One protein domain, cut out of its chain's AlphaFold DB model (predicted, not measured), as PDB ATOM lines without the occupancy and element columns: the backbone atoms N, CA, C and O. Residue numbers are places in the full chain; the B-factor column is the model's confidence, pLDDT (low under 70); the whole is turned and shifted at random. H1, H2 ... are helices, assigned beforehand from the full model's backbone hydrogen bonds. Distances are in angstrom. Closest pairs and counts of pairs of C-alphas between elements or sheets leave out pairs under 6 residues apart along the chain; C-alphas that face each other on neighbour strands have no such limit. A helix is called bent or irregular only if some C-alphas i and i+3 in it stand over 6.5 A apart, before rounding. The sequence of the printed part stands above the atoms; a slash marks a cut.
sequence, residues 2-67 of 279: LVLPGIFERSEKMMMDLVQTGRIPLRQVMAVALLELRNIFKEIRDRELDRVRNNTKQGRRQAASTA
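Overview. This is residues 2 to 67 of the 279 residues of the protein "Hypothetical protein" of Polarella glacialis (UniProt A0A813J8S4). One very long helix, H2, makes the length of a thin rod, and the shorter H1 folds back beside its first part, leaving residues 41 to 67 to stick out. The printed part has 66 residues with two named helices, H1 then H2, and no named strand; the class is all helix. It is extended, with a radius of gyration of the C-alphas of 19.9 A and spans of 67 by 19 by 7 A.

Along the chain. H2, residues 26 to 66, measures 60.8 A from C-alpha 26 at (173.963, 114.385, 238.810) to C-alpha 66 at (152.425, 161.108, 206.324). It is neither bent nor irregular, but only just: C-alphas 63 and 66 are 6.2 A apart. H1, residues 5 to 20, begins at C-alpha 5 at (157.067, 130.953, 234.642) and measures 23.0 A.

Arrangement. H2 and H1 are close but not clearly touching; their closest C-alphas, of Val 29 and Met 15, are 6.9 A apart. They run opposite ways at a shallow tilt of 6 degrees. The O i to N i+4 pairs within hydrogen-bond range are 32 of 37 in H2 and 11 of 12 in H1.

Size, cuts and confidence. The C-alphas farthest apart, of Gly 22 and Ala 67, are 67.0 A apart. The printed part has no cut, and the link from H1 to H2 is tight. Mean pLDDT of the printed part is 74.1; residues 2 to 8 and 55 to 67 are under 70.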
ATOM      1  N   LEU A   2     154.641 136.943 229.750       47.53
ATOM      2  CA  LEU A   2     155.396 135.840 229.162       47.53
ATOM      3  C   LEU A   2     154.976 134.527 229.830       47.53
ATOM      4  O   LEU A   2     154.973 134.422 231.049       47.53
ATOM      5  N   VAL A   3     154.691 133.509 229.017       55.53
ATOM      6  CA  VAL A   3     154.334 132.119 229.391       55.53
ATOM      7  C   VAL A   3     155.515 131.349 230.035       55.53
ATOM      8  O   VAL A   3     155.450 130.148 230.268       55.53
ATOM      9  N   LEU A   4     156.617 132.031 230.347       55.94
ATOM     10  CA  LEU A   4     157.857 131.437 230.853       55.94
ATOM     11  C   LEU A   4     157.803 130.880 232.292       55.94
ATOM     12  O   LEU A   4     158.441 129.847 232.503       55.94
ATOM     13  N   PRO A   5     157.045 131.447 233.261       64.38
ATOM     14  CA  PRO A   5     157.067 130.953 234.642       64.38
ATOM     15  C   PRO A   5     156.690 129.468 234.752       64.38
ATOM     16  O   PRO A   5     157.338 128.701 235.457       64.38
ATOM     17  N   GLY A   6     155.702 129.026 233.966       66.88
ATOM     18  CA  GLY A   6     155.171 127.663 234.056       66.88
ATOM     19  C   GLY A   6     156.025 126.572 233.398       66.88
ATOM     20  O   GLY A   6     155.723 125.391 233.582       66.88
ATOM     21  N   ILE A   7     157.043 126.931 232.606       65.81
ATOM     22  CA  ILE A   7     157.968 125.958 231.995       65.81
ATOM     23  C   ILE A   7     159.083 125.619 232.990       65.81
ATOM     24  O   ILE A   7     159.390 124.443 233.180       65.81
ATOM     25  N   PHE A   8     159.610 126.632 233.684       69.62
ATOM     26  CA  PHE A   8     160.694 126.466 234.652       69.62
ATOM     27  C   PHE A   8     160.266 125.614 235.856       69.62
ATOM     28  O   PHE A   8     160.927 124.623 236.173       69.62
ATOM     29  N   GLU A   9     159.095 125.904 236.437       77.50
ATOM     30  CA  GLU A   9     158.551 125.160 237.587       77.50
ATOM     31  C   GLU A   9     158.347 123.662 237.293       77.50
ATOM     32  O   GLU A   9     158.546 122.812 238.164       77.50
ATOM     33  N   ARG A  10     157.981 123.300 236.053       76.31
ATOM     34  CA  ARG A  10     157.824 121.886 235.667       76.31
ATOM     35  C   ARG A  10     159.164 121.173 235.544       76.31
ATOM     36  O   ARG A  10     159.274 120.035 236.001       76.31
ATOM     37  N   SER A  11     160.161 121.819 234.938       73.56
ATOM     38  CA  SER A  11     161.500 121.239 234.802       73.56
ATOM     39  C   SER A  11     162.203 121.093 236.149       73.56
ATOM     40  O   SER A  11     162.826 120.066 236.403       73.56
ATOM     41  N   GLU A  12     162.045 122.069 237.044       77.81
ATOM     42  CA  GLU A  12     162.636 122.040 238.380       77.81
ATOM     43  C   GLU A  12     162.079 120.881 239.210       77.81
ATOM     44  O   GLU A  12     162.842 120.066 239.733       77.81
ATOM     45  N   LYS A  13     160.749 120.733 239.244       82.31
ATOM     46  CA  LYS A  13     160.097 119.631 239.956       82.31
ATOM     47  C   LYS A  13     160.531 118.263 239.423       82.31
ATOM     48  O   LYS A  13     160.828 117.365 240.204       82.31
ATOM     49  N   MET A  14     160.615 118.112 238.099       79.25
ATOM     50  CA  MET A  14     161.057 116.861 237.478       79.25
ATOM     51  C   MET A  14     162.521 116.533 237.812       79.25
ATOM     52  O   MET A  14     162.844 115.373 238.068       79.25
ATOM     53  N   MET A  15     163.407 117.534 237.836       72.44
ATOM     54  CA  MET A  15     164.811 117.341 238.212       72.44
ATOM     55  C   MET A  15     164.962 116.984 239.692       72.44
ATOM     56  O   MET A  15     165.731 116.080 240.016       72.44
ATOM     57  N   MET A  16     164.199 117.627 240.579       78.88
ATOM     58  CA  MET A  16     164.228 117.326 242.011       78.88
ATOM     59  C   MET A  16     163.725 115.911 242.316       78.88
ATOM     60  O   MET A  16     164.385 115.191 243.066       78.88
ATOM     61  N   ASP A  17     162.651 115.450 241.666       80.69
ATOM     62  CA  ASP A  17     162.167 114.066 241.805       80.69
ATOM     63  C   ASP A  17     163.204 113.037 241.292       80.69
ATOM     64  O   ASP A  17     163.406 111.969 241.883       80.69
ATOM     65  N   LEU A  18     163.919 113.351 240.205       73.06
ATOM     66  CA  LEU A  18     164.968 112.488 239.642       73.06
ATOM     67  C   LEU A  18     166.214 112.392 240.532       73.06
ATOM     68  O   LEU A  18     166.813 111.319 240.639       73.06
ATOM     69  N   VAL A  19     166.589 113.490 241.188       73.88
ATOM     70  CA  VAL A  19     167.708 113.519 242.140       73.88
ATOM     71  C   VAL A  19     167.330 112.794 243.434       73.88
ATOM     72  O   VAL A  19     168.091 111.945 243.897       73.88
ATOM     73  N   GLN A  20     166.134 113.044 243.980       80.94
ATOM     74  CA  GLN A  20     165.660 112.401 245.215       80.94
ATOM     75  C   GLN A  20     165.513 110.882 245.082       80.94
ATOM     76  O   GLN A  20     165.715 110.150 246.049       80.94
ATOM     77  N   THR A  21     165.203 110.381 243.884       81.12
ATOM     78  CA  THR A  21     165.099 108.936 243.638       81.12
ATOM     79  C   THR A  21     166.454 108.236 243.480       81.12
ATOM     80  O   THR A  21     166.482 107.007 243.414       81.12
ATOM     81  N   GLY A  22     167.574 108.973 243.420       79.94
ATOM     82  CA  GLY A  22     168.932 108.419 243.315       79.94
ATOM     83  C   GLY A  22     169.194 107.613 242.035       79.94
ATOM     84  O   GLY A  22     170.183 106.886 241.948       79.94
ATOM     85  N   ARG A  23     168.296 107.697 241.044       75.38
ATOM     86  CA  ARG A  23     168.318 106.852 239.839       75.38
ATOM     87  C   ARG A  23     169.196 107.395 238.723       75.38
ATOM     88  O   ARG A  23     169.546 106.637 237.823       75.38
ATOM     89  N   ILE A  24     169.536 108.681 238.762       77.88
ATOM     90  CA  ILE A  24     170.299 109.340 237.704       77.88
ATOM     91  C   ILE A  24     171.503 110.055 238.326       77.88
ATOM     92  O   ILE A  24     171.329 110.838 239.262       77.88
ATOM     93  N   PRO A  25     172.731 109.818 237.832       82.06
ATOM     94  CA  PRO A  25     173.894 110.559 238.296       82.06
ATOM     95  C   PRO A  25     173.735 112.049 237.967       82.06
ATOM     96  O   PRO A  25     173.366 112.408 236.850       82.06
ATOM     97  N   LEU A  26     174.091 112.922 238.915       76.12
ATOM     98  CA  LEU A  26     173.963 114.385 238.810       76.12
ATOM     99  C   LEU A  26     174.513 114.962 237.490       76.12
ATOM    100  O   LEU A  26     173.945 115.896 236.929       76.12
ATOM    101  N   ARG A  27     175.579 114.362 236.942       77.06
ATOM    102  CA  ARG A  27     176.168 114.754 235.649       77.06
ATOM    103  C   ARG A  27     175.190 114.629 234.476       77.06
ATOM    104  O   ARG A  27     175.197 115.482 233.596       77.06
ATOM    105  N   GLN A  28     174.354 113.591 234.461       81.44
ATOM    106  CA  GLN A  28     173.334 113.418 233.423       81.44
ATOM    107  C   GLN A  28     172.205 114.440 233.589       81.44
ATOM    108  O   GLN A  28     171.750 114.995 232.595       81.44
ATOM    109  N   VAL A  29     171.817 114.755 234.830       77.75
ATOM    110  CA  VAL A  29     170.817 115.800 235.114       77.75
ATOM    111  C   VAL A  29     171.313 117.172 234.639       77.75
ATOM    112  O   VAL A  29     170.594 117.861 233.920       77.75
ATOM    113  N   MET A  30     172.566 117.540 234.938       80.56
ATOM    114  CA  MET A  30     173.154 118.795 234.445       80.56
ATOM    115  C   MET A  30     173.256 118.850 232.918       80.56
ATOM    116  O   MET A  30     172.975 119.892 232.334       80.56
ATOM    117  N   ALA A  31     173.642 117.753 232.259       82.44
ATOM    118  CA  ALA A  31     173.742 117.724 230.800       82.44
ATOM    119  C   ALA A  31     172.383 117.989 230.129       82.44
ATOM    120  O   ALA A  31     172.310 118.754 229.168       82.44
ATOM    121  N   VAL A  32     171.306 117.408 230.670       81.25
ATOM    122  CA  VAL A  32     169.938 117.657 230.194       81.25
ATOM    123  C   VAL A  32     169.529 119.109 230.453       81.25
ATOM    124  O   VAL A  32     169.057 119.772 229.534       81.25
ATOM    125  N   ALA A  33     169.787 119.642 231.651       79.81
ATOM    126  CA  ALA A  33     169.465 121.030 231.986       79.81
ATOM    127  C   ALA A  33     170.174 122.044 231.068       79.81
ATOM    128  O   ALA A  33     169.555 122.993 230.589       79.81
ATOM    129  N   LEU A  34     171.461 121.829 230.768       83.00
ATOM    130  CA  LEU A  34     172.223 122.689 229.858       83.00
ATOM    131  C   LEU A  34     171.696 122.625 228.417       83.00
ATOM    132  O   LEU A  34     171.670 123.647 227.728       83.00
ATOM    133  N   LEU A  35     171.256 121.450 227.959       85.06
ATOM    134  CA  LEU A  35     170.671 121.295 226.626       85.06
ATOM    135  C   LEU A  35     169.333 122.042 226.508       85.06
ATOM    136  O   LEU A  35     169.107 122.723 225.506       85.06
ATOM    137  N   GLU A  36     168.489 121.960 227.537       83.31
ATOM    138  CA  GLU A  36     167.229 122.707 227.611       83.31
ATOM    139  C   GLU A  36     167.473 124.219 227.620       83.31
ATOM    140  O   GLU A  36     166.887 124.945 226.816       83.31
ATOM    141  N   LEU A  37     168.417 124.700 228.438       82.12
ATOM    142  CA  LEU A  37     168.797 126.116 228.445       82.12
ATOM    143  C   LEU A  37     169.267 126.580 227.064       82.12
ATOM    144  O   LEU A  37     168.821 127.622 226.584       82.12
ATOM    145  N   ARG A  38     170.107 125.792 226.379       85.88
ATOM    146  CA  ARG A  38     170.559 126.111 225.016       85.88
ATOM    147  C   ARG A  38     169.387 126.251 224.043       85.88
ATOM    148  O   ARG A  38     169.386 127.165 223.217       85.88
ATOM    149  N   ASN A  39     168.396 125.364 224.127       83.50
ATOM    150  CA  ASN A  39     167.211 125.415 223.271       83.50
ATOM    151  C   ASN A  39     166.353 126.654 223.572       83.50
ATOM    152  O   ASN A  39     165.942 127.339 222.636       83.50
ATOM    153  N   ILE A  40     166.164 126.992 224.851       82.38
ATOM    154  CA  ILE A  40     165.442 128.199 225.280       82.38
ATOM    155  C   ILE A  40     166.144 129.462 224.766       82.38
ATOM    156  O   ILE A  40     165.496 130.328 224.178       82.38
ATOM    157  N   PHE A  41     167.468 129.565 224.919       81.62
ATOM    158  CA  PHE A  41     168.231 130.708 224.407       81.62
ATOM    159  C   PHE A  41     168.117 130.845 222.888       81.62
ATOM    160  O   PHE A  41     167.937 131.955 222.382       81.62
ATOM    161  N   LYS A  42     168.178 129.726 222.158       85.06
ATOM    162  CA  LYS A  42     167.974 129.721 220.707       85.06
ATOM    163  C   LYS A  42     166.581 130.241 220.343       85.06
ATOM    164  O   LYS A  42     166.473 131.110 219.488       85.06
ATOM    165  N   GLU A  43     165.537 129.771 221.021       87.50
ATOM    166  CA  GLU A  43     164.161 130.199 220.758       87.50
ATOM    167  C   GLU A  43     163.932 131.683 221.081       87.50
ATOM    168  O   GLU A  43     163.291 132.390 220.304       87.50
ATOM    169  N   ILE A  44     164.481 132.184 222.194       83.00
ATOM    170  CA  ILE A  44     164.418 133.612 222.545       83.00
ATOM    171  C   ILE A  44     165.086 134.450 221.453       83.00
ATOM    172  O   ILE A  44     164.494 135.417 220.974       83.00
ATOM    173  N   ARG A  45     166.288 134.059 221.018       86.06
ATOM    174  CA  ARG A  45     167.019 134.762 219.959       86.06
ATOM    175  C   ARG A  45     166.244 134.772 218.644       86.06
ATOM    176  O   ARG A  45     166.130 135.821 218.016       86.06
ATOM    177  N   ASP A  46     165.704 133.628 218.238       85.31
ATOM    178  CA  ASP A  46     164.960 133.504 216.984       85.31
ATOM    179  C   ASP A  46     163.667 134.348 217.033       85.31
ATOM    180  O   ASP A  46     163.367 135.077 216.085       85.31
ATOM    181  N   ARG A  47     162.958 134.369 218.175       83.38
ATOM    182  CA  ARG A  47     161.801 135.260 218.383       83.38
ATOM    183  C   ARG A  47     162.175 136.740 218.338       83.38
ATOM    184  O   ARG A  47     161.411 137.527 217.780       83.38
ATOM    185  N   GLU A  48     163.303 137.142 218.919       83.06
ATOM    186  CA  GLU A  48     163.755 138.539 218.866       83.06
ATOM    187  C   GLU A  48     164.143 138.962 217.446       83.06
ATOM    188  O   GLU A  48     163.761 140.042 216.991       83.06
ATOM    189  N   LEU A  49     164.804 138.087 216.688       83.38
ATOM    190  CA  LEU A  49     165.086 138.334 215.272       83.38
ATOM    191  C   LEU A  49     163.797 138.516 214.460       83.38
ATOM    192  O   LEU A  49     163.697 139.441 213.646       83.38
ATOM    193  N   ASP A  50     162.781 137.691 214.714       81.56
ATOM    194  CA  ASP A  50     161.474 137.833 214.072       81.56
ATOM    195  C   ASP A  50     160.742 139.109 214.501       81.56
ATOM    196  O   ASP A  50     160.112 139.762 213.662       81.56
ATOM    197  N   ARG A  51     160.850 139.521 215.769       78.88
ATOM    198  CA  ARG A  51     160.311 140.804 216.248       78.88
ATOM    199  C   ARG A  51     160.947 141.979 215.522       78.88
ATOM    200  O   ARG A  51     160.216 142.795 214.968       78.88
ATOM    201  N   VAL A  52     162.275 142.040 215.431       76.81
ATOM    202  CA  VAL A  52     162.986 143.104 214.698       76.81
ATOM    203  C   VAL A  52     162.557 143.126 213.226       76.81
ATOM    204  O   VAL A  52     162.241 144.183 212.664       76.81
ATOM    205  N   ARG A  53     162.455 141.950 212.598       80.50
ATOM    206  CA  ARG A  53     162.003 141.816 211.208       80.50
ATOM    207  C   ARG A  53     160.557 142.280 211.010       80.50
ATOM    208  O   ARG A  53     160.251 142.900 209.988       80.50
ATOM    209  N   ASN A  54     159.665 141.987 211.951       74.00
ATOM    210  CA  ASN A  54     158.251 142.350 211.867       74.00
ATOM    211  C   ASN A  54     158.001 143.816 212.233       74.00
ATOM    212  O   ASN A  54     157.225 144.467 211.533       74.00
ATOM    213  N   ASN A  55     158.723 144.372 213.205       69.31
ATOM    214  CA  ASN A  55     158.696 145.802 213.515       69.31
ATOM    215  C   ASN A  55     159.162 146.630 212.314       69.31
ATOM    216  O   ASN A  55     158.518 147.614 211.961       69.31
ATOM    217  N   THR A  56     160.174 146.158 211.577       67.12
ATOM    218  CA  THR A  56     160.598 146.794 210.316       67.12
ATOM    219  C   THR A  56     159.471 146.814 209.271       67.12
ATOM    220  O   THR A  56     159.358 147.752 208.485       67.12
ATOM    221  N   LYS A  57     158.596 145.798 209.245       69.19
ATOM    222  CA  LYS A  57     157.433 145.762 208.340       69.19
ATOM    223  C   LYS A  57     156.265 146.616 208.846       69.19
ATOM    224  O   LYS A  57     155.578 147.221 208.025       69.19
ATOM    225  N   GLN A  58     156.018 146.645 210.156       58.31
ATOM    226  CA  GLN A  58     154.916 147.400 210.761       58.31
ATOM    227  C   GLN A  58     155.191 148.907 210.803       58.31
ATOM    228  O   GLN A  58     154.321 149.667 210.377       58.31
ATOM    229  N   GLY A  59     156.400 149.345 211.169       58.66
ATOM    230  CA  GLY A  59     156.789 150.762 211.112       58.66
ATOM    231  C   GLY A  59     156.682 151.334 209.693       58.66
ATOM    232  O   GLY A  59     156.216 152.454 209.490       58.66
ATOM    233  N   ARG A  60     156.956 150.508 208.675       55.16
ATOM    234  CA  ARG A  60     156.795 150.873 207.258       55.16
ATOM    235  C   ARG A  60     155.353 151.212 206.870       55.16
ATOM    236  O   ARG A  60     155.137 151.999 205.954       55.16
ATOM    237  N   ARG A  61     154.357 150.629 207.548       55.12
ATOM    238  CA  ARG A  61     152.938 150.934 207.304       55.12
ATOM    239  C   ARG A  61     152.494 152.224 207.985       55.12
ATOM    240  O   ARG A  61     151.636 152.905 207.439       55.12
ATOM    241  N   GLN A  62     153.078 152.568 209.130       52.75
ATOM    242  CA  GLN A  62     152.751 153.803 209.849       52.75
ATOM    243  C   GLN A  62     153.493 155.024 209.285       52.75
ATOM    244  O   GLN A  62     152.906 156.095 209.183       52.75
ATOM    245  N   ALA A  63     154.724 154.865 208.788       53.53
ATOM    246  CA  ALA A  63     155.428 155.939 208.076       53.53
ATOM    247  C   ALA A  63     154.783 156.293 206.716       53.53
ATOM    248  O   ALA A  63     154.967 157.393 206.199       53.53
ATOM    249  N   ALA A  64     153.996 155.380 206.133       54.28
ATOM    250  CA  ALA A  64     153.334 155.609 204.852       54.28
ATOM    251  C   ALA A  64     152.179 156.630 204.922       54.28
ATOM    252  O   ALA A  64     151.810 157.181 203.887       54.28
ATOM    253  N   SER A  65     151.605 156.912 206.101       53.12
ATOM    254  CA  SER A  65     150.425 157.788 206.207       53.12
ATOM    255  C   SER A  65     150.730 159.291 206.241       53.12
ATOM    256  O   SER A  65     149.811 160.090 206.092       53.12
ATOM    257  N   THR A  66     151.994 159.694 206.371       60.28
ATOM    258  CA  THR A  66     152.425 161.108 206.324       60.28
ATOM    259  C   THR A  66     153.681 161.305 205.475       60.28
ATOM    260  O   THR A  66     154.427 162.263 205.668       60.28
ATOM    261  N   ALA A  67     153.923 160.410 204.510       65.56
ATOM    262  CA  ALA A  67     155.033 160.551 203.579       65.56
ATOM    263  C   ALA A  67     154.870 161.855 202.782       65.56
ATOM    264  O   ALA A  67     154.010 161.971 201.905       65.56
TER     265      ALA A  67